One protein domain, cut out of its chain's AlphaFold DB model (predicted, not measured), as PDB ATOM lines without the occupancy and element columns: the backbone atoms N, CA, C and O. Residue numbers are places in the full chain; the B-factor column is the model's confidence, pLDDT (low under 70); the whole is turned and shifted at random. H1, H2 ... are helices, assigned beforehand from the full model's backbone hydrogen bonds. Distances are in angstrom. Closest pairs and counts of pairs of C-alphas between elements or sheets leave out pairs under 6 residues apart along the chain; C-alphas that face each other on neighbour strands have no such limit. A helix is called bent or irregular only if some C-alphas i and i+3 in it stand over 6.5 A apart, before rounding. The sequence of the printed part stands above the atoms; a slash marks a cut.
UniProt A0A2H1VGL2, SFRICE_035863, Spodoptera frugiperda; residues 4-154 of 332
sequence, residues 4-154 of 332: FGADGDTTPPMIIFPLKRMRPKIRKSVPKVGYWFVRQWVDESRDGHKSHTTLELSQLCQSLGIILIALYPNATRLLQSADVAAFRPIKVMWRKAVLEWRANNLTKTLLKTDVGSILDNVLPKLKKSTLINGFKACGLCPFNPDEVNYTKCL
ATOM      1  N   PHE A   4     105.068 105.133 144.799       88.06
ATOM      2  CA  PHE A   4     105.636 103.859 145.213       88.06
ATOM      3  C   PHE A   4     106.483 103.247 144.091       88.06
ATOM      4  O   PHE A   4     106.245 103.539 142.917       88.06
ATOM      5  N   GLY A   5     107.472 102.441 144.469       86.25
ATOM      6  CA  GLY A   5     108.422 101.784 143.575       86.25
ATOM      7  C   GLY A   5     108.071 100.327 143.276       86.25
ATOM      8  O   GLY A   5     107.197  99.723 143.908       86.25
ATOM      9  N   ALA A   6     108.768  99.757 142.289       88.75
ATOM     10  CA  ALA A   6     108.634  98.352 141.900       88.75
ATOM     11  C   ALA A   6     109.240  97.371 142.917       88.75
ATOM     12  O   ALA A   6     108.899  96.193 142.910       88.75
ATOM     13  N   ASP A   7     110.080  97.870 143.821       87.00
ATOM     14  CA  ASP A   7     110.565  97.210 145.037       87.00
ATOM     15  C   ASP A   7     109.508  97.155 146.160       87.00
ATOM     16  O   ASP A   7     109.683  96.480 147.177       87.00
ATOM     17  N   GLY A   8     108.380  97.845 145.969       86.25
ATOM     18  CA  GLY A   8     107.304  97.961 146.942       86.25
ATOM     19  C   GLY A   8     107.551  99.015 148.017       86.25
ATOM     20  O   GLY A   8     106.770  99.084 148.970       86.25
ATOM     21  N   ASP A   9     108.589  99.842 147.880       85.94
ATOM     22  CA  ASP A   9     108.783 100.988 148.757       85.94
ATOM     23  C   ASP A   9     107.785 102.095 148.424       85.94
ATOM     24  O   ASP A   9     107.324 102.257 147.294       85.94
ATOM     25  N   THR A  10     107.399 102.851 149.448       85.00
ATOM     26  CA  THR A  10     106.407 103.920 149.326       85.00
ATOM     27  C   THR A  10     106.981 105.200 149.892       85.00
ATOM     28  O   THR A  10     107.700 105.186 150.890       85.00
ATOM     29  N   THR A  11     106.654 106.322 149.268       80.25
ATOM     30  CA  THR A  11     106.984 107.636 149.818       80.25
ATOM     31  C   THR A  11     105.786 108.181 150.596       80.25
ATOM     32  O   THR A  11     104.646 107.915 150.190       80.25
ATOM     33  N   PRO A  12     106.005 109.017 151.625       77.88
ATOM     34  CA  PRO A  12     104.921 109.684 152.335       77.88
ATOM     35  C   PRO A  12     103.937 110.374 151.377       77.88
ATOM     36  O   PRO A  12     104.360 111.015 150.407       77.88
ATOM     37  N   PRO A  13     102.620 110.242 151.606       80.00
ATOM     38  CA  PRO A  13     101.620 110.822 150.729       80.00
ATOM     39  C   PRO A  13     101.625 112.346 150.841       80.00
ATOM     40  O   PRO A  13     101.792 112.927 151.911       80.00
ATOM     41  N   MET A  14     101.351 113.015 149.727       80.06
ATOM     42  CA  MET A  14     101.158 114.459 149.692       80.06
ATOM     43  C   MET A  14      99.679 114.784 149.498       80.06
ATOM     44  O   MET A  14      99.079 114.405 148.487       80.06
ATOM     45  N   ILE A  15      99.088 115.512 150.443       79.44
ATOM     46  CA  ILE A  15      97.706 116.000 150.356       79.44
ATOM     47  C   ILE A  15      97.733 117.423 149.798       79.44
ATOM     48  O   ILE A  15      98.413 118.299 150.330       79.44
ATOM     49  N   ILE A  16      96.997 117.650 148.710       76.31
ATOM     50  CA  ILE A  16      96.905 118.954 148.051       76.31
ATOM     51  C   ILE A  16      95.524 119.529 148.357       76.31
ATOM     52  O   ILE A  16      94.511 118.932 148.003       76.31
ATOM     53  N   PHE A  17      95.487 120.682 149.023       73.69
ATOM     54  CA  PHE A  17      94.242 121.400 149.286       73.69
ATOM     55  C   PHE A  17      93.957 122.413 148.169       73.69
ATOM     56  O   PHE A  17      94.900 123.057 147.693       73.69
ATOM     57  N   PRO A  18      92.682 122.606 147.779       67.44
ATOM     58  CA  PRO A  18      92.301 123.634 146.815       67.44
ATOM     59  C   PRO A  18      92.849 125.010 147.215       67.44
ATOM     60  O   PRO A  18      92.891 125.340 148.401       67.44
ATOM     61  N   LEU A  19      93.262 125.805 146.223       58.66
ATOM     62  CA  LEU A  19      93.739 127.190 146.377       58.66
ATOM     63  C   LEU A  19      95.059 127.376 147.150       58.66
ATOM     64  O   LEU A  19      95.517 128.505 147.317       58.66
ATOM     65  N   LYS A  20      95.735 126.300 147.571       58.78
ATOM     66  CA  LYS A  20      97.104 126.387 148.098       58.78
ATOM     67  C   LYS A  20      98.109 126.027 147.010       58.78
ATOM     68  O   LYS A  20      98.278 124.861 146.661       58.78
ATOM     69  N   ARG A  21      98.817 127.036 146.488       59.12
ATOM     70  CA  ARG A  21      99.940 126.822 145.563       59.12
ATOM     71  C   ARG A  21     101.022 126.008 146.277       59.12
ATOM     72  O   ARG A  21     101.441 126.367 147.380       59.12
ATOM     73  N   MET A  22     101.481 124.919 145.659       61.16
ATOM     74  CA  MET A  22     102.584 124.135 146.214       61.16
ATOM     75  C   MET A  22     103.823 125.016 146.386       61.16
ATOM     76  O   MET A  22     104.207 125.752 145.473       61.16
ATOM     77  N   ARG A  23     104.461 124.943 147.563       61.00
ATOM     78  CA  ARG A  23     105.679 125.711 147.842       61.00
ATOM     79  C   ARG A  23     106.765 125.312 146.829       61.00
ATOM     80  O   ARG A  23     107.040 124.117 146.706       61.00
ATOM     81  N   PRO A  24     107.451 126.264 146.167       60.03
ATOM     82  CA  PRO A  24     108.468 125.949 145.160       60.03
ATOM     83  C   PRO A  24     109.584 125.024 145.660       60.03
ATOM     84  O   PRO A  24     110.091 124.217 144.888       60.03
ATOM     85  N   LYS A  25     109.931 125.094 146.955       56.09
ATOM     86  CA  LYS A  25     110.915 124.200 147.586       56.09
ATOM     87  C   LYS A  25     110.493 122.727 147.530       56.09
ATOM     88  O   LYS A  25     111.331 121.900 147.219       56.09
ATOM     89  N   ILE A  26     109.206 122.427 147.736       58.03
ATOM     90  CA  ILE A  26     108.655 121.060 147.672       58.03
ATOM     91  C   ILE A  26     108.655 120.548 146.226       58.03
ATOM     92  O   ILE A  26     108.952 119.387 145.984       58.03
ATOM     93  N   ARG A  27     108.387 121.427 145.247       56.41
ATOM     94  CA  ARG A  27     108.447 121.083 143.813       56.41
ATOM     95  C   ARG A  27     109.864 120.724 143.347       56.41
ATOM     96  O   ARG A  27     110.012 119.978 142.391       56.41
ATOM     97  N   LYS A  28     110.885 121.311 143.978       56.91
ATOM     98  CA  LYS A  28     112.299 121.192 143.585       56.91
ATOM     99  C   LYS A  28     113.095 120.200 144.440       56.91
ATOM    100  O   LYS A  28     114.241 119.920 144.117       56.91
ATOM    101  N   SER A  29     112.522 119.699 145.532       50.91
ATOM    102  CA  SER A  29     113.155 118.705 146.397       50.91
ATOM    103  C   SER A  29     112.641 117.311 146.050       50.91
ATOM    104  O   SER A  29     111.496 116.985 146.362       50.91
ATOM    105  N   VAL A  30     113.490 116.489 145.439       54.84
ATOM    106  CA  VAL A  30     113.274 115.043 145.287       54.84
ATOM    107  C   VAL A  30     114.268 114.331 146.218       54.84
ATOM    108  O   VAL A  30     115.404 114.801 146.338       54.84
ATOM    109  N   PRO A  31     113.880 113.262 146.940       50.88
ATOM    110  CA  PRO A  31     114.812 112.511 147.780       50.88
ATOM    111  C   PRO A  31     116.014 112.000 146.970       50.88
ATOM    112  O   PRO A  31     115.848 111.451 145.885       50.88
ATOM    113  N   LYS A  32     117.230 112.172 147.510       42.44
ATOM    114  CA  LYS A  32     118.508 111.905 146.814       42.44
ATOM    115  C   LYS A  32     118.856 110.421 146.624       42.44
ATOM    116  O   LYS A  32     119.870 110.125 146.007       42.44
ATOM    117  N   VAL A  33     118.073 109.499 147.179       33.50
ATOM    118  CA  VAL A  33     118.400 108.067 147.222       33.50
ATOM    119  C   VAL A  33     117.273 107.248 146.614       33.50
ATOM    120  O   VAL A  33     116.133 107.381 147.041       33.50
ATOM    121  N   GLY A  34     117.613 106.426 145.622       36.94
ATOM    122  CA  GLY A  34     116.707 105.510 144.934       36.94
ATOM    123  C   GLY A  34     116.765 105.697 143.422       36.94
ATOM    124  O   GLY A  34     116.652 106.814 142.924       36.94
ATOM    125  N   TYR A  35     116.932 104.605 142.678       35.44
ATOM    126  CA  TYR A  35     116.582 104.579 141.261       35.44
ATOM    127  C   TYR A  35     115.070 104.764 141.171       35.44
ATOM    128  O   TYR A  35     114.295 103.817 141.287       35.44
ATOM    129  N   TRP A  36     114.633 106.013 141.068       39.19
ATOM    130  CA  TRP A  36     113.220 106.311 141.022       39.19
ATOM    131  C   TRP A  36     112.713 106.107 139.595       39.19
ATOM    132  O   TRP A  36     112.856 106.978 138.739       39.19
ATOM    133  N   PHE A  37     112.031 104.986 139.356       34.00
ATOM    134  CA  PHE A  37     111.024 104.911 138.299       34.00
ATOM    135  C   PHE A  37     109.858 105.829 138.697       34.00
ATOM    136  O   PHE A  37     108.840 105.395 139.236       34.00
ATOM    137  N   VAL A  38     110.023 107.143 138.520       34.88
ATOM    138  CA  VAL A  38     108.942 108.092 138.786       34.88
ATOM    139  C   VAL A  38     108.005 108.107 137.594       34.88
ATOM    140  O   VAL A  38     108.325 108.642 136.541       34.88
ATOM    141  N   ARG A  39     106.796 107.601 137.848       38.28
ATOM    142  CA  ARG A  39     105.561 107.895 137.112       38.28
ATOM    143  C   ARG A  39     105.622 107.622 135.614       38.28
ATOM    144  O   ARG A  39     105.685 108.503 134.770       38.28
ATOM    145  N   GLN A  40     105.349 106.367 135.328       34.69
ATOM    146  CA  GLN A  40     104.270 106.008 134.424       34.69
ATOM    147  C   GLN A  40     103.086 106.984 134.498       34.69
ATOM    148  O   GLN A  40     102.478 106.982 135.557       34.69
ATOM    149  N   TRP A  41     102.761 107.737 133.431       44.06
ATOM    150  CA  TRP A  41     101.398 108.219 133.109       44.06
ATOM    151  C   TRP A  41     101.260 108.725 131.659       44.06
ATOM    152  O   TRP A  41     101.700 109.813 131.309       44.06
ATOM    153  N   VAL A  42     100.636 107.843 130.872       33.59
ATOM    154  CA  VAL A  42      99.574 107.976 129.851       33.59
ATOM    155  C   VAL A  42      99.373 109.308 129.112       33.59
ATOM    156  O   VAL A  42      98.881 110.282 129.679       33.59
ATOM    157  N   ASP A  43      99.576 109.234 127.798       34.12
ATOM    158  CA  ASP A  43      98.908 110.049 126.786       34.12
ATOM    159  C   ASP A  43      97.438 109.582 126.637       34.12
ATOM    160  O   ASP A  43      97.164 108.389 126.568       34.12
ATOM    161  N   GLU A  44      96.484 110.517 126.657       33.38
ATOM    162  CA  GLU A  44      95.054 110.345 126.316       33.38
ATOM    163  C   GLU A  44      94.097 109.457 127.178       33.38
ATOM    164  O   GLU A  44      93.089 108.935 126.696       33.38
ATOM    165  N   SER A  45      94.246 109.379 128.505       35.84
ATOM    166  CA  SER A  45      93.066 109.107 129.366       35.84
ATOM    167  C   SER A  45      93.074 109.966 130.610       35.84
ATOM    168  O   SER A  45      93.664 109.597 131.615       35.84
ATOM    169  N   ARG A  46      92.437 111.140 130.523       34.47
ATOM    170  CA  ARG A  46      92.053 112.012 131.654       34.47
ATOM    171  C   ARG A  46      93.118 112.409 132.693       34.47
ATOM    172  O   ARG A  46      92.767 113.165 133.588       34.47
ATOM    173  N   ASP A  47      94.379 112.023 132.534       44.25
ATOM    174  CA  ASP A  47      95.496 112.400 133.412       44.25
ATOM    175  C   ASP A  47      96.659 113.073 132.660       44.25
ATOM    176  O   ASP A  47      97.669 113.431 133.269       44.25
ATOM    177  N   GLY A  48      96.463 113.400 131.374       45.16
ATOM    178  CA  GLY A  48      97.224 114.416 130.632       45.16
ATOM    179  C   GLY A  48      96.967 115.831 131.170       45.16
ATOM    180  O   GLY A  48      96.612 116.753 130.437       45.16
ATOM    181  N   HIS A  49      97.056 116.012 132.487       51.25
ATOM    182  CA  HIS A  49      96.922 117.309 133.122       51.25
ATOM    183  C   HIS A  49      98.102 118.169 132.668       51.25
ATOM    184  O   HIS A  49      99.252 117.750 132.799       51.25
ATOM    185  N   LYS A  50      97.841 119.396 132.195       53.75
ATOM    186  CA  LYS A  50      98.852 120.341 131.667       53.75
ATOM    187  C   LYS A  50     100.065 120.563 132.593       53.75
ATOM    188  O   LYS A  50     101.102 121.039 132.151       53.75
ATOM    189  N   SER A  51      99.966 120.197 133.873       58.41
ATOM    190  CA  SER A  51     101.072 120.189 134.835       58.41
ATOM    191  C   SER A  51     102.175 119.161 134.544       58.41
ATOM    192  O   SER A  51     103.272 119.306 135.082       58.41
ATOM    193  N   HIS A  52     101.902 118.124 133.748       58.12
ATOM    194  CA  HIS A  52     102.811 116.995 133.512       58.12
ATOM    195  C   HIS A  52     103.615 117.095 132.211       58.12
ATOM    196  O   HIS A  52     104.572 116.350 132.040       58.12
ATOM    197  N   THR A  53     103.306 118.070 131.357       66.69
ATOM    198  CA  THR A  53     104.008 118.318 130.084       66.69
ATOM    199  C   THR A  53     104.730 119.669 130.112       66.69
ATOM    200  O   THR A  53     104.829 120.372 129.114       66.69
ATOM    201  N   THR A  54     105.185 120.087 131.298       77.06
ATOM    202  CA  THR A  54     105.899 121.360 131.468       77.06
ATOM    203  C   THR A  54     107.388 121.182 131.188       77.06
ATOM    204  O   THR A  54     107.985 120.174 131.576       77.06
ATOM    205  N   LEU A  55     108.006 122.178 130.548       81.12
ATOM    206  CA  LEU A  55     109.441 122.169 130.259       81.12
ATOM    207  C   LEU A  55     110.265 122.021 131.544       81.12
ATOM    208  O   LEU A  55     111.234 121.268 131.578       81.12
ATOM    209  N   GLU A  56     109.845 122.678 132.625       80.69
ATOM    210  CA  GLU A  56     110.543 122.611 133.907       80.69
ATOM    211  C   GLU A  56     110.519 121.209 134.520       80.69
ATOM    212  O   GLU A  56     111.462 120.836 135.217       80.69
ATOM    213  N   LEU A  57     109.455 120.432 134.287       78.00
ATOM    214  CA  LEU A  57     109.401 119.040 134.722       78.00
ATOM    215  C   LEU A  57     110.346 118.174 133.887       78.00
ATOM    216  O   LEU A  57     111.083 117.380 134.462       78.00
ATOM    217  N   SER A  58     110.363 118.361 132.564       81.88
ATOM    218  CA  SER A  58     111.265 117.632 131.665       81.88
ATOM    219  C   SER A  58     112.737 117.869 132.029       81.88
ATOM    220  O   SER A  58     113.487 116.918 132.240       81.88
ATOM    221  N   GLN A  59     113.124 119.133 132.240       84.62
ATOM    222  CA  GLN A  59     114.471 119.506 132.686       84.62
ATOM    223  C   GLN A  59     114.823 118.900 134.050       84.62
ATOM    224  O   GLN A  59     115.936 118.410 134.243       84.62
ATOM    225  N   LEU A  60     113.879 118.904 135.000       82.00
ATOM    226  CA  LEU A  60     114.082 118.275 136.303       82.00
ATOM    227  C   LEU A  60     114.318 116.766 136.155       82.00
ATOM    228  O   LEU A  60     115.286 116.251 136.711       82.00
ATOM    229  N   CYS A  61     113.477 116.070 135.389       81.50
ATOM    230  CA  CYS A  61     113.623 114.639 135.128       81.50
ATOM    231  C   CYS A  61     114.963 114.322 134.460       81.50
ATOM    232  O   CYS A  61     115.665 113.433 134.934       81.50
ATOM    233  N   GLN A  62     115.372 115.107 133.460       84.25
ATOM    234  CA  GLN A  62     116.676 114.966 132.811       84.25
ATOM    235  C   GLN A  62     117.828 115.124 133.812       84.25
ATOM    236  O   GLN A  62     118.707 114.270 133.869       84.25
ATOM    237  N   SER A  63     117.798 116.161 134.660       86.62
ATOM    238  CA  SER A  63     118.844 116.385 135.673       86.62
ATOM    239  C   SER A  63     118.923 115.291 136.744       86.62
ATOM    240  O   SER A  63     119.976 115.094 137.344       86.62
ATOM    241  N   LEU A  64     117.815 114.589 136.990       84.25
ATOM    242  CA  LEU A  64     117.720 113.505 137.968       84.25
ATOM    243  C   LEU A  64     117.902 112.113 137.340       84.25
ATOM    244  O   LEU A  64     117.811 111.122 138.061       84.25
ATOM    245  N   GLY A  65     118.122 112.020 136.023       84.06
ATOM    246  CA  GLY A  65     118.212 110.741 135.308       84.06
ATOM    247  C   GLY A  65     116.899 109.948 135.291       84.06
ATOM    248  O   GLY A  65     116.914 108.724 135.196       84.06
ATOM    249  N   ILE A  66     115.756 110.629 135.415       84.00
ATOM    250  CA  ILE A  66     114.424 110.020 135.419       84.00
ATOM    251  C   ILE A  66     113.893 109.976 133.988       84.00
ATOM    252  O   ILE A  66     113.728 111.014 133.346       84.00
ATOM    253  N   ILE A  67     113.551 108.777 133.522       80.94
ATOM    254  CA  ILE A  67     112.883 108.573 132.234       80.94
ATOM    255  C   ILE A  67     111.371 108.650 132.448       80.94
ATOM    256  O   ILE A  67     110.804 107.886 133.230       80.94
ATOM    257  N   LEU A  68     110.717 109.568 131.738       77.88
ATOM    258  CA  LEU A  68     109.261 109.664 131.705       77.88
ATOM    259  C   LEU A  68     108.711 108.751 130.607       77.88
ATOM    260  O   LEU A  68     109.130 108.844 129.456       77.88
ATOM    261  N   ILE A  69     107.756 107.893 130.967       76.81
ATOM    262  CA  ILE A  69     107.095 106.976 130.033       76.81
ATOM    263  C   ILE A  69     105.631 107.391 129.887       76.81
ATOM    264  O   ILE A  69     104.848 107.311 130.843       76.81
ATOM    265  N   ALA A  70     105.265 107.793 128.671       74.81
ATOM    266  CA  ALA A  70     103.877 107.937 128.263       74.81
ATOM    267  C   ALA A  70     103.300 106.545 127.981       74.81
ATOM    268  O   ALA A  70     103.874 105.761 127.228       74.81
ATOM    269  N   LEU A  71     102.181 106.215 128.617       76.69
ATOM    270  CA  LEU A  71     101.445 104.996 128.284       76.69
ATOM    271  C   LEU A  71     100.385 105.280 127.221       76.69
ATOM    272  O   LEU A  71     100.023 106.427 126.980       76.69
ATOM    273  N   TYR A  72      99.822 104.211 126.671       79.56
ATOM    274  CA  TYR A  72      98.707 104.311 125.743       79.56
ATOM    275  C   TYR A  72      97.431 104.872 126.384       79.56
ATOM    276  O   TYR A  72      97.128 104.542 127.544       79.56
ATOM    277  N   PRO A  73      96.623 105.609 125.601       75.88
ATOM    278  CA  PRO A  73      95.290 106.009 126.010       75.88
ATOM    279  C   PRO A  73      94.444 104.842 126.475       75.88
ATOM    280  O   PRO A  73      94.501 103.734 125.948       75.88
ATOM    281  N   ASN A  74      93.598 105.126 127.459       77.19
ATOM    282  CA  ASN A  74      92.606 104.214 128.025       77.19
ATOM    283  C   ASN A  74      93.183 102.873 128.529       77.19
ATOM    284  O   ASN A  74      92.435 101.930 128.790       77.19
ATOM    285  N   ALA A  75      94.502 102.797 128.742       81.31
ATOM    286  CA  ALA A  75      95.206 101.608 129.217       81.31
ATOM    287  C   ALA A  75      95.485 101.616 130.732       81.31
ATOM    288  O   ALA A  75      96.194 100.744 131.234       81.31
ATOM    289  N   THR A  76      94.903 102.551 131.493       82.56
ATOM    290  CA  THR A  76      94.994 102.665 132.966       82.56
ATOM    291  C   THR A  76      94.798 101.313 133.670       82.56
ATOM    292  O   THR A  76      95.566 100.915 134.540       82.56
ATOM    293  N   ARG A  77      93.804 100.528 133.236       83.88
ATOM    294  CA  ARG A  77      93.455  99.226 133.843       83.88
ATOM    295  C   ARG A  77      94.403  98.070 133.486       83.88
ATOM    296  O   ARG A  77      94.173  96.939 133.938       83.88
ATOM    297  N   LEU A  78      95.388  98.338 132.634       86.44
ATOM    298  CA  LEU A  78      96.320  97.371 132.061       86.44
ATOM    299  C   LEU A  78      97.739  97.685 132.486       86.44
ATOM    300  O   LEU A  78      98.385  96.875 133.137       86.44
ATOM    301  N   LEU A  79      98.196  98.872 132.111       87.06
ATOM    302  CA  LEU A  79      99.595  99.221 132.200       87.06
ATOM    303  C   LEU A  79      99.919  99.864 133.528       87.06
ATOM    304  O   LEU A  79     101.075  99.846 133.906       87.06
ATOM    305  N   GLN A  80      98.946 100.408 134.253       88.62
ATOM    306  CA  GLN A  80      99.263 101.324 135.325       88.62
ATOM    307  C   GLN A  80      99.059 100.728 136.719       88.62
ATOM    308  O   GLN A  80      97.948 100.479 137.195       88.62
ATOM    309  N   SER A  81     100.193 100.509 137.389       89.06
ATOM    310  CA  SER A  81     100.295  99.684 138.598       89.06
ATOM    311  C   SER A  81      99.463 100.216 139.771       89.06
ATOM    312  O   SER A  81      98.968  99.436 140.592       89.06
ATOM    313  N   ALA A  82      99.240 101.534 139.841       88.06
ATOM    314  CA  ALA A  82      98.431 102.128 140.907       88.06
ATOM    315  C   ALA A  82      96.951 101.736 140.795       88.06
ATOM    316  O   ALA A  82      96.346 101.352 141.800       88.06
ATOM    317  N   ASP A  83      96.391 101.755 139.585       88.06
ATOM    318  CA  ASP A  83      95.017 101.329 139.322       88.06
ATOM    319  C   ASP A  83      94.859  99.807 139.344       88.06
ATOM    320  O   ASP A  83      93.853  99.298 139.844       88.06
ATOM    321  N   VAL A  84      95.868  99.068 138.874       87.44
ATOM    322  CA  VAL A  84      95.840  97.597 138.866       87.44
ATOM    323  C   VAL A  84      95.928  97.007 140.277       87.44
ATOM    324  O   VAL A  84      95.195  96.062 140.577       87.44
ATOM    325  N   ALA A  85      96.779  97.550 141.155       89.12
ATOM    326  CA  ALA A  85      97.086  96.906 142.434       89.12
ATOM    327  C   ALA A  85      96.932  97.790 143.677       89.12
ATOM    328  O   ALA A  85      96.445  97.298 144.695       89.12
ATOM    329  N   ALA A  86      97.322  99.067 143.643       88.50
ATOM    330  CA  ALA A  86      97.422  99.873 144.864       88.50
ATOM    331  C   ALA A  86      96.073 100.445 145.338       88.50
ATOM    332  O   ALA A  86      95.747 100.389 146.525       88.50
ATOM    333  N   PHE A  87      95.244 100.986 144.440       89.12
ATOM    334  CA  PHE A  87      94.064 101.751 144.857       89.12
ATOM    335  C   PHE A  87      92.952 100.908 145.472       89.12
ATOM    336  O   PHE A  87      92.298 101.359 146.413       89.12
ATOM    337  N   ARG A  88      92.728  99.682 144.990       90.88
ATOM    338  CA  ARG A  88      91.698  98.797 145.554       90.88
ATOM    339  C   ARG A  88      91.931  98.486 147.044       90.88
ATOM    340  O   ARG A  88      91.020  98.757 147.829       90.88
ATOM    341  N   PRO A  89      93.092  97.955 147.475       92.56
ATOM    342  CA  PRO A  89      93.344  97.692 148.889       92.56
ATOM    343  C   PRO A  89      93.373  98.980 149.716       92.56
ATOM    344  O   PRO A  89      92.797  98.992 150.801       92.56
ATOM    345  N   ILE A  90      93.942 100.078 149.200       92.06
ATOM    346  CA  ILE A  90      93.936 101.372 149.904       92.06
ATOM    347  C   ILE A  90      92.501 101.833 150.179       92.06
ATOM    348  O   ILE A  90      92.196 102.191 151.311       92.06
ATOM    349  N   LYS A  91      91.589 101.758 149.198       91.56
ATOM    350  CA  LYS A  91      90.170 102.119 149.385       91.56
ATOM    351  C   LYS A  91      89.495 101.276 150.467       91.56
ATOM    352  O   LYS A  91      88.723 101.804 151.264       91.56
ATOM    353  N   VAL A  92      89.779  99.974 150.513       93.75
ATOM    354  CA  VAL A  92      89.219  99.074 151.536       93.75
ATOM    355  C   VAL A  92      89.754  99.421 152.925       93.75
ATOM    356  O   VAL A  92      88.972  99.541 153.866       93.75
ATOM    357  N   MET A  93      91.066  99.607 153.060       94.06
ATOM    358  CA  MET A  93      91.694  99.960 154.337       94.06
ATOM    359  C   MET A  93      91.266 101.349 154.817       94.06
ATOM    360  O   MET A  93      90.977 101.522 155.996       94.06
ATOM    361  N   TRP A  94      91.147 102.309 153.900       94.44
ATOM    362  CA  TRP A  94      90.651 103.653 154.175       94.44
ATOM    363  C   TRP A  94      89.244 103.633 154.771       94.44
ATOM    364  O   TRP A  94      89.014 104.241 155.810       94.44
ATOM    365  N   ARG A  95      88.312 102.885 154.165       93.50
ATOM    366  CA  ARG A  95      86.943 102.751 154.695       93.50
ATOM    367  C   ARG A  95      86.942 102.236 156.132       93.50
ATOM    368  O   ARG A  95      86.251 102.799 156.971       93.50
ATOM    369  N   LYS A  96      87.744 101.206 156.422       94.38
ATOM    370  CA  LYS A  96      87.878 100.664 157.783       94.38
ATOM    371  C   LYS A  96      88.438 101.703 158.754       94.38
ATOM    372  O   LYS A  96      87.843 101.930 159.798       94.38
ATOM    373  N   ALA A  97      89.513 102.388 158.372       93.50
ATOM    374  CA  ALA A  97      90.147 103.395 159.218       93.50
ATOM    375  C   ALA A  97      89.231 104.598 159.502       93.50
ATOM    376  O   ALA A  97      89.227 105.119 160.611       93.50
ATOM    377  N   VAL A  98      88.413 105.017 158.532       92.94
ATOM    378  CA  VAL A  98      87.415 106.079 158.741       92.94
ATOM    379  C   VAL A  98      86.320 105.632 159.713       92.94
ATOM    380  O   VAL A  98      85.911 106.420 160.561       92.94
ATOM    381  N   LEU A  99      85.854 104.383 159.619       93.00
ATOM    382  CA  LEU A  99      84.867 103.839 160.558       93.00
ATOM    383  C   LEU A  99      85.430 103.760 161.983       93.00
ATOM    384  O   LEU A  99      84.777 104.218 162.916       93.00
ATOM    385  N   GLU A 100      86.658 103.263 162.142       92.56
ATOM    386  CA  GLU A 100      87.367 103.236 163.430       92.56
ATOM    387  C   GLU A 100      87.557 104.651 163.997       92.56
ATOM    388  O   GLU A 100      87.297 104.899 165.174       92.56
ATOM    389  N   TRP A 101      87.952 105.612 163.157       93.44
ATOM    390  CA  TRP A 101      88.111 107.002 163.577       93.44
ATOM    391  C   TRP A 101      86.791 107.608 164.062       93.44
ATOM    392  O   TRP A 101      86.781 108.276 165.094       93.44
ATOM    393  N   ARG A 102      85.675 107.346 163.365       92.00
ATOM    394  CA  ARG A 102      84.335 107.811 163.766       92.00
ATOM    395  C   ARG A 102      83.874 107.168 165.073       92.00
ATOM    396  O   ARG A 102      83.354 107.874 165.929       92.00
ATOM    397  N   ALA A 103      84.112 105.869 165.254       92.00
ATOM    398  CA  ALA A 103      83.786 105.167 166.495       92.00
ATOM    399  C   ALA A 103      84.534 105.756 167.706       92.00
ATOM    400  O   ALA A 103      83.956 105.904 168.778       92.00
ATOM    401  N   ASN A 104      85.789 106.170 167.512       91.69
ATOM    402  CA  ASN A 104      86.603 106.806 168.552       91.69
ATOM    403  C   ASN A 104      86.313 108.307 168.740       91.69
ATOM    404  O   ASN A 104      86.775 108.905 169.708       91.69
ATOM    405  N   ASN A 105      85.574 108.938 167.821       89.56
ATOM    406  CA  ASN A 105      85.290 110.373 167.827       89.56
ATOM    407  C   ASN A 105      83.799 110.648 167.572       89.56
ATOM    408  O   ASN A 105      83.446 111.374 166.645       89.56
ATOM    409  N   LEU A 106      82.924 110.099 168.420       87.31
ATOM    410  CA  LEU A 106      81.460 110.172 168.265       87.31
ATOM    411  C   LEU A 106      80.905 111.601 168.127       87.31
ATOM    412  O   LEU A 106      79.865 111.802 167.509       87.31
ATOM    413  N   THR A 107      81.592 112.595 168.692       87.25
ATOM    414  CA  THR A 107      81.161 114.001 168.691       87.25
ATOM    415  C   THR A 107      81.820 114.853 167.609       87.25
ATOM    416  O   THR A 107      81.455 116.019 167.459       87.25
ATOM    417  N   LYS A 108      82.793 114.320 166.856       87.88
ATOM    418  CA  LYS A 108      83.537 115.093 165.852       87.88
ATOM    419  C   LYS A 108      83.149 114.688 164.440       87.88
ATOM    420  O   LYS A 108      83.113 113.513 164.082       87.88
ATOM    421  N   THR A 109      82.948 115.690 163.595       88.31
ATOM    422  CA  THR A 109      82.851 115.496 162.149       88.31
ATOM    423  C   THR A 109      84.245 115.322 161.560       88.31
ATOM    424  O   THR A 109      85.176 116.021 161.949       88.31
ATOM    425  N   LEU A 110      84.385 114.407 160.599       89.00
ATOM    426  CA  LEU A 110      85.639 114.195 159.883       89.00
ATOM    427  C   LEU A 110      85.992 115.429 159.039       89.00
ATOM    428  O   LEU A 110      85.280 115.747 158.083       89.00
ATOM    429  N   LEU A 111      87.099 116.097 159.360       88.06
ATOM    430  CA  LEU A 111      87.579 117.273 158.638       88.06
ATOM    431  C   LEU A 111      88.709 116.922 157.664       88.06
ATOM    432  O   LEU A 111      89.398 115.909 157.766       88.06
ATOM    433  N   LYS A 112      88.961 117.839 156.724       83.56
ATOM    434  CA  LYS A 112      90.083 117.762 155.769       83.56
ATOM    435  C   LYS A 112      91.456 117.679 156.453       83.56
ATOM    436  O   LYS A 112      92.391 117.136 155.874       83.56
ATOM    437  N   THR A 113      91.577 118.215 157.666       84.31
ATOM    438  CA  THR A 113      92.790 118.162 158.496       84.31
ATOM    439  C   THR A 113      93.062 116.769 159.053       84.31
ATOM    440  O   THR A 113      94.221 116.413 159.239       84.31
ATOM    441  N   ASP A 114      92.018 115.965 159.249       87.06
ATOM    442  CA  ASP A 114      92.116 114.623 159.833       87.06
ATOM    443  C   ASP A 114      92.502 113.571 158.787       87.06
ATOM    444  O   ASP A 114      92.938 112.471 159.115       87.06
ATOM    445  N   VAL A 115      92.387 113.908 157.497       89.00
ATOM    446  CA  VAL A 115      92.720 112.993 156.397       89.00
ATOM    447  C   VAL A 115      94.170 112.519 156.487       89.00
ATOM    448  O   VAL A 115      94.432 111.345 156.244       89.00
ATOM    449  N   GLY A 116      95.096 113.410 156.857       87.44
ATOM    450  CA  GLY A 116      96.514 113.071 157.007       87.44
ATOM    451  C   GLY A 116      96.740 111.994 158.064       87.44
ATOM    452  O   GLY A 116      97.304 110.951 157.754       87.44
ATOM    453  N   SER A 117      96.208 112.195 159.272       88.00
ATOM    454  CA  SER A 117      96.407 111.261 160.387       88.00
ATOM    455  C   SER A 117      95.757 109.900 160.142       88.00
ATOM    456  O   SER A 117      96.313 108.867 160.511       88.00
ATOM    457  N   ILE A 118      94.602 109.862 159.473       90.75
ATOM    458  CA  ILE A 118      93.973 108.592 159.084       90.75
ATOM    459  C   ILE A 118      94.810 107.889 158.013       90.75
ATOM    460  O   ILE A 118      94.992 106.673 158.075       90.75
ATOM    461  N   LEU A 119      95.343 108.632 157.042       89.44
ATOM    462  CA  LEU A 119      96.131 108.058 155.955       89.44
ATOM    463  C   LEU A 119      97.474 107.502 156.448       89.44
ATOM    464  O   LEU A 119      97.875 106.426 156.000       89.44
ATOM    465  N   ASP A 120      98.102 108.167 157.418       88.12
ATOM    466  CA  ASP A 120      99.323 107.702 158.088       88.12
ATOM    467  C   ASP A 120      99.113 106.363 158.811       88.12
ATOM    468  O   ASP A 120     100.023 105.542 158.873       88.12
ATOM    469  N   ASN A 121      97.891 106.075 159.269       88.44
ATOM    470  CA  ASN A 121      97.535 104.778 159.852       88.44
ATOM    471  C   ASN A 121      97.203 103.699 158.803       88.44
ATOM    472  O   ASN A 121      97.161 102.508 159.126       88.44
ATOM    473  N   VAL A 122      96.915 104.094 157.560       91.25
ATOM    474  CA  VAL A 122      96.462 103.195 156.487       91.25
ATOM    475  C   VAL A 122      97.619 102.736 155.610       91.25
ATOM    476  O   VAL A 122      97.739 101.542 155.341       91.25
ATOM    477  N   LEU A 123      98.465 103.656 155.146       89.56
ATOM    478  CA  LEU A 123      99.501 103.340 154.160       89.56
ATOM    479  C   LEU A 123     100.564 102.347 154.651       89.56
ATOM    480  O   LEU A 123     100.895 101.456 153.870       89.56
ATOM    481  N   PRO A 124     101.033 102.380 155.915       89.62
ATOM    482  CA  PRO A 124     101.974 101.378 156.420       89.62
ATOM    483  C   PRO A 124     101.413  99.951 156.429       89.62
ATOM    484  O   PRO A 124     102.172  98.986 156.455       89.62
ATOM    485  N   LYS A 125     100.082  99.794 156.396       91.81
ATOM    486  CA  LYS A 125      99.410  98.485 156.338       91.81
ATOM    487  C   LYS A 125      99.368  97.908 154.917       91.81
ATOM    488  O   LYS A 125      98.971  96.755 154.735       91.81
ATOM    489  N   LEU A 126      99.747  98.686 153.898       92.06
ATOM    490  CA  LEU A 126      99.792  98.227 152.517       92.06
ATOM    491  C   LEU A 126     100.945  97.236 152.329       92.06
ATOM    492  O   LEU A 126     102.101  97.523 152.625       92.06
ATOM    493  N   LYS A 127     100.632  96.048 151.809       94.00
ATOM    494  CA  LYS A 127     101.637  95.005 151.593       94.00
ATOM    495  C   LYS A 127     102.545  95.373 150.422       94.00
ATOM    496  O   LYS A 127     102.051  95.575 149.311       94.00
ATOM    497  N   LYS A 128     103.865  95.321 150.636       94.50
ATOM    498  CA  LYS A 128     104.867  95.489 149.566       94.50
ATOM    499  C   LYS A 128     104.631  94.529 148.399       94.50
ATOM    500  O   LYS A 128     104.656  94.943 147.247       94.50
ATOM    501  N   SER A 129     104.284  93.272 148.688       95.56
ATOM    502  CA  SER A 129     103.993  92.264 147.658       95.56
ATOM    503  C   SER A 129     102.849  92.657 146.726       95.56
ATOM    504  O   SER A 129     102.881  92.319 145.549       95.56
ATOM    505  N   THR A 130     101.853  93.404 147.210       94.38
ATOM    506  CA  THR A 130     100.775  93.914 146.356       94.38
ATOM    507  C   THR A 130     101.299  94.922 145.340       94.38
ATOM    508  O   THR A 130     100.884  94.884 144.188       94.38
ATOM    509  N   LEU A 131     102.228  95.786 145.747       92.62
ATOM    510  CA  LEU A 131     102.837  96.781 144.868       92.62
ATOM    511  C   LEU A 131     103.739  96.114 143.829       92.62
ATOM    512  O   LEU A 131     103.546  96.335 142.637       92.62
ATOM    513  N   ILE A 132     104.630  95.222 144.275       93.38
ATOM    514  CA  ILE A 132     105.533  94.448 143.408       93.38
ATOM    515  C   ILE A 132     104.727  93.661 142.363       93.38
ATOM    516  O   ILE A 132     104.965  93.776 141.161       93.38
ATOM    517  N   ASN A 133     103.697  92.925 142.800       94.00
ATOM    518  CA  ASN A 133     102.829  92.172 141.892       94.00
ATOM    519  C   ASN A 133     102.040  93.080 140.941       94.00
ATOM    520  O   ASN A 133     101.705  92.656 139.841       94.00
ATOM    521  N   GLY A 134     101.750  94.320 141.342       93.19
ATOM    522  CA  GLY A 134     101.145  95.323 140.472       93.19
ATOM    523  C   GLY A 134     102.046  95.697 139.302       93.19
ATOM    524  O   GLY A 134     101.582  95.707 138.168       93.19
ATOM    525  N   PHE A 135     103.335  95.943 139.553       92.62
ATOM    526  CA  PHE A 135     104.301  96.198 138.479       92.62
ATOM    527  C   PHE A 135     104.504  94.982 137.578       92.62
ATOM    528  O   PHE A 135     104.567  95.145 136.359       92.62
ATOM    529  N   LYS A 136     104.542  93.776 138.155       93.94
ATOM    530  CA  LYS A 136     104.631  92.531 137.387       93.94
ATOM    531  C   LYS A 136     103.413  92.330 136.479       93.94
ATOM    532  O   LYS A 136     103.582  92.098 135.293       93.94
ATOM    533  N   ALA A 137     102.197  92.485 137.008       92.75
ATOM    534  CA  ALA A 137     100.955  92.326 136.242       92.75
ATOM    535  C   ALA A 137     100.787  93.369 135.120       92.75
ATOM    536  O   ALA A 137     100.037  93.154 134.172       92.75
ATOM    537  N   CYS A 138     101.460  94.512 135.246       90.62
ATOM    538  CA  CYS A 138     101.537  95.535 134.210       90.62
ATOM    539  C   CYS A 138     102.681  95.303 133.209       90.62
ATOM    540  O   CYS A 138     102.859  96.124 132.311       90.62
ATOM    541  N   GLY A 139     103.471  94.238 133.374       91.38
ATOM    542  CA  GLY A 139     104.616  93.927 132.521       91.38
ATOM    543  C   GLY A 139     105.777  94.916 132.638       91.38
ATOM    544  O   GLY A 139     106.596  94.998 131.729       91.38
ATOM    545  N   LEU A 140     105.840  95.701 133.720       89.56
ATOM    546  CA  LEU A 140     106.804  96.800 133.867       89.56
ATOM    547  C   LEU A 140     108.084  96.383 134.589       89.56
ATOM    548  O   LEU A 140     109.158  96.875 134.255       89.56
ATOM    549  N   CYS A 141     107.972  95.539 135.618       89.19
ATOM    550  CA  CYS A 141     109.118  95.116 136.419       89.19
ATOM    551  C   CYS A 141     108.916  93.698 137.000       89.19
ATOM    552  O   CYS A 141     108.060  93.529 137.875       89.19
ATOM    553  N   PRO A 142     109.699  92.693 136.551       92.12
ATOM    554  CA  PRO A 142     110.593  92.766 135.387       92.12
ATOM    555  C   PRO A 142     109.805  93.107 134.114       92.12
ATOM    556  O   PRO A 142     108.602  92.848 134.045       92.12
ATOM    557  N   PHE A 143     110.466  93.722 133.132       89.88
ATOM    558  CA  PHE A 143     109.807  94.078 131.878       89.88
ATOM    559  C   PHE A 143     109.413  92.804 131.121       89.88
ATOM    560  O   PHE A 143     110.280  92.030 130.718       89.88
ATOM    561  N   ASN A 144     108.110  92.575 130.974       91.56
ATOM    562  CA  ASN A 144     107.553  91.427 130.268       91.56
ATOM    563  C   ASN A 144     106.159  91.771 129.705       91.56
ATOM    564  O   ASN A 144     105.184  91.758 130.461       91.56
ATOM    565  N   PRO A 145     106.038  92.060 128.397       89.31
ATOM    566  CA  PRO A 145     104.759  92.377 127.763       89.31
ATOM    567  C   PRO A 145     103.704  91.269 127.905       89.31
ATOM    568  O   PRO A 145     102.518  91.572 128.008       89.31
ATOM    569  N   ASP A 146     104.123  90.004 127.986       91.44
ATOM    570  CA  ASP A 146     103.212  88.853 128.023       91.44
ATOM    571  C   ASP A 146     102.474  88.703 129.366       91.44
ATOM    572  O   ASP A 146     101.464  88.006 129.451       91.44
ATOM    573  N   GLU A 147     102.934  89.377 130.426       91.62
ATOM    574  CA  GLU A 147     102.232  89.415 131.720       91.62
ATOM    575  C   GLU A 147     100.978  90.307 131.676       91.62
ATOM    576  O   GLU A 147     100.086  90.194 132.526       91.62
ATOM    577  N   VAL A 148     100.879  91.203 130.687       90.69
ATOM    578  CA  VAL A 148      99.747  92.120 130.562       90.69
ATOM    579  C   VAL A 148      98.510  91.356 130.096       90.69
ATOM    580  O   VAL A 148      98.469  90.729 129.041       90.69
ATOM    581  N   ASN A 149      97.428  91.458 130.865       87.81
ATOM    582  CA  ASN A 149      96.164  90.819 130.505       87.81
ATOM    583  C   ASN A 149      95.417  91.605 129.407       87.81
ATOM    584  O   ASN A 149      94.536  92.421 129.700       87.81
ATOM    585  N   TYR A 150      95.729  91.305 128.145       86.31
ATOM    586  CA  TYR A 150      95.081  91.888 126.964       86.31
ATOM    587  C   TYR A 150      93.634  91.431 126.743       86.31
ATOM    588  O   TYR A 150      92.902  92.073 125.992       86.31
ATOM    589  N   THR A 151      93.154  90.386 127.428       82.88
ATOM    590  CA  THR A 151      91.743  89.965 127.336       82.88
ATOM    591  C   THR A 151      90.791  91.088 127.750       82.88
ATOM    592  O   THR A 151      89.669  91.150 127.269       82.88
ATOM    593  N   LYS A 152      91.240  92.030 128.589       74.94
ATOM    594  CA  LYS A 152      90.454  93.217 128.961       74.94
ATOM    595  C   LYS A 152      90.286  94.232 127.817       74.94
ATOM    596  O   LYS A 152      89.394  95.070 127.907       74.94
ATOM    597  N   CYS A 153      91.136  94.189 126.788       74.44
ATOM    598  CA  CYS A 153      91.000  94.984 125.560       74.44
ATOM    599  C   CYS A 153      90.013  94.345 124.584       74.44
ATOM    600  O   CYS A 153      89.380  95.035 123.788       74.44
ATOM    601  N   LEU A 154      89.908  93.019 124.632       72.31
ATOM    602  CA  LEU A 154      89.008  92.269 123.781       72.31
ATOM    603  C   LEU A 154      87.603  92.437 124.349       72.31
ATOM    604  O   LEU A 154      87.285  91.953 125.436       72.31
TER     605      LEU A 154
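What this domain is: This is residues 4 to 154 of the 332 residues of the protein "SFRICE_035863" of Spodoptera frugiperda (UniProt A0A2H1VGL2). One long helix, H4, makes a side of this domain, with H6 packed on its first part and H5 set steeply over residues farther along it. Well away from this group, the short helices H1 and H2 sit near each other, reached by long open loops, and residues 103 to 109 stick out at the far end of H4. The printed part has 151 residues with six named helices, H1 to H6 in chain order, and no named strand; the class is all helix, although under half of the residues, 64, are in named elements. It is only just compact, close to loose, with a radius of gyration of the C-alphas of 17.5 A, and spans 51 by 40 by 30 A.

Where its parts are: From Phe 4, with its C-alpha at (105.636, 103.859, 145.213), residues 4 to 23 hold no named element. H1 is residues 24 to 28, with C-alpha 24 at (108.468, 125.949, 145.160). H2 is residues 55 to 63, 12.3 A long. H3 is residues 76 to 79, and H4 is residues 81 to 104, 33.7 A long. H5 is residues 114 to 125, 18.1 A long. H6 is residues 128 to 137, 14.2 A long, ending with C-alpha 137 at (100.955, 92.326, 136.242).

How they stand to each other: H4 is the hub, touching three helices. It has a kink of 37 degrees near residue 88 and is irregular, with C-alphas 84 and 87 7.5 A apart. H6 touches H4 at residues 81 to 86 alone, the closest C-alphas being those of Ala 85 and Gly 134, 4.8 A apart, at a shallow tilt of 31 degrees, opposite ways. H5 touches H4 at residues 90 to 101 alone, the closest C-alphas being those of Met 93 and Val 122, 6.1 A apart, at a steep tilt of 58 degrees, opposite ways. H5 is only just irregular, with C-alphas 121 and 124 6.6 A apart. H3 and H4 touch only at the corner, where the closest C-alphas, those of Arg 77 and Val 84, are 5.8 A apart. H3 and H6 are near each other, with 6 pairs of C-alphas within 10 A. H1 and H2 are near each other too, with 5 such pairs; both are apart from H4. In H1, H2 and H6 every O i to N i+4 pair is within hydrogen-bond range, in H4 17 of 20 and in H5 6 of 8; H3 is too short for such a pair.

The domain as a whole: The C-alphas of Thr 107 and Asp 146 are the two farthest apart, 52.7 A. The printed part has no cut. The links H1 to H2 and H2 to H3 are long, with 26 and 12 residues. Residues 18 to 26, of which 24 to 26 belong to H1, and residues 103 to 109 stand free. The mean pLDDT of the printed part is 77.7, and residues 18 to 53 are under 70.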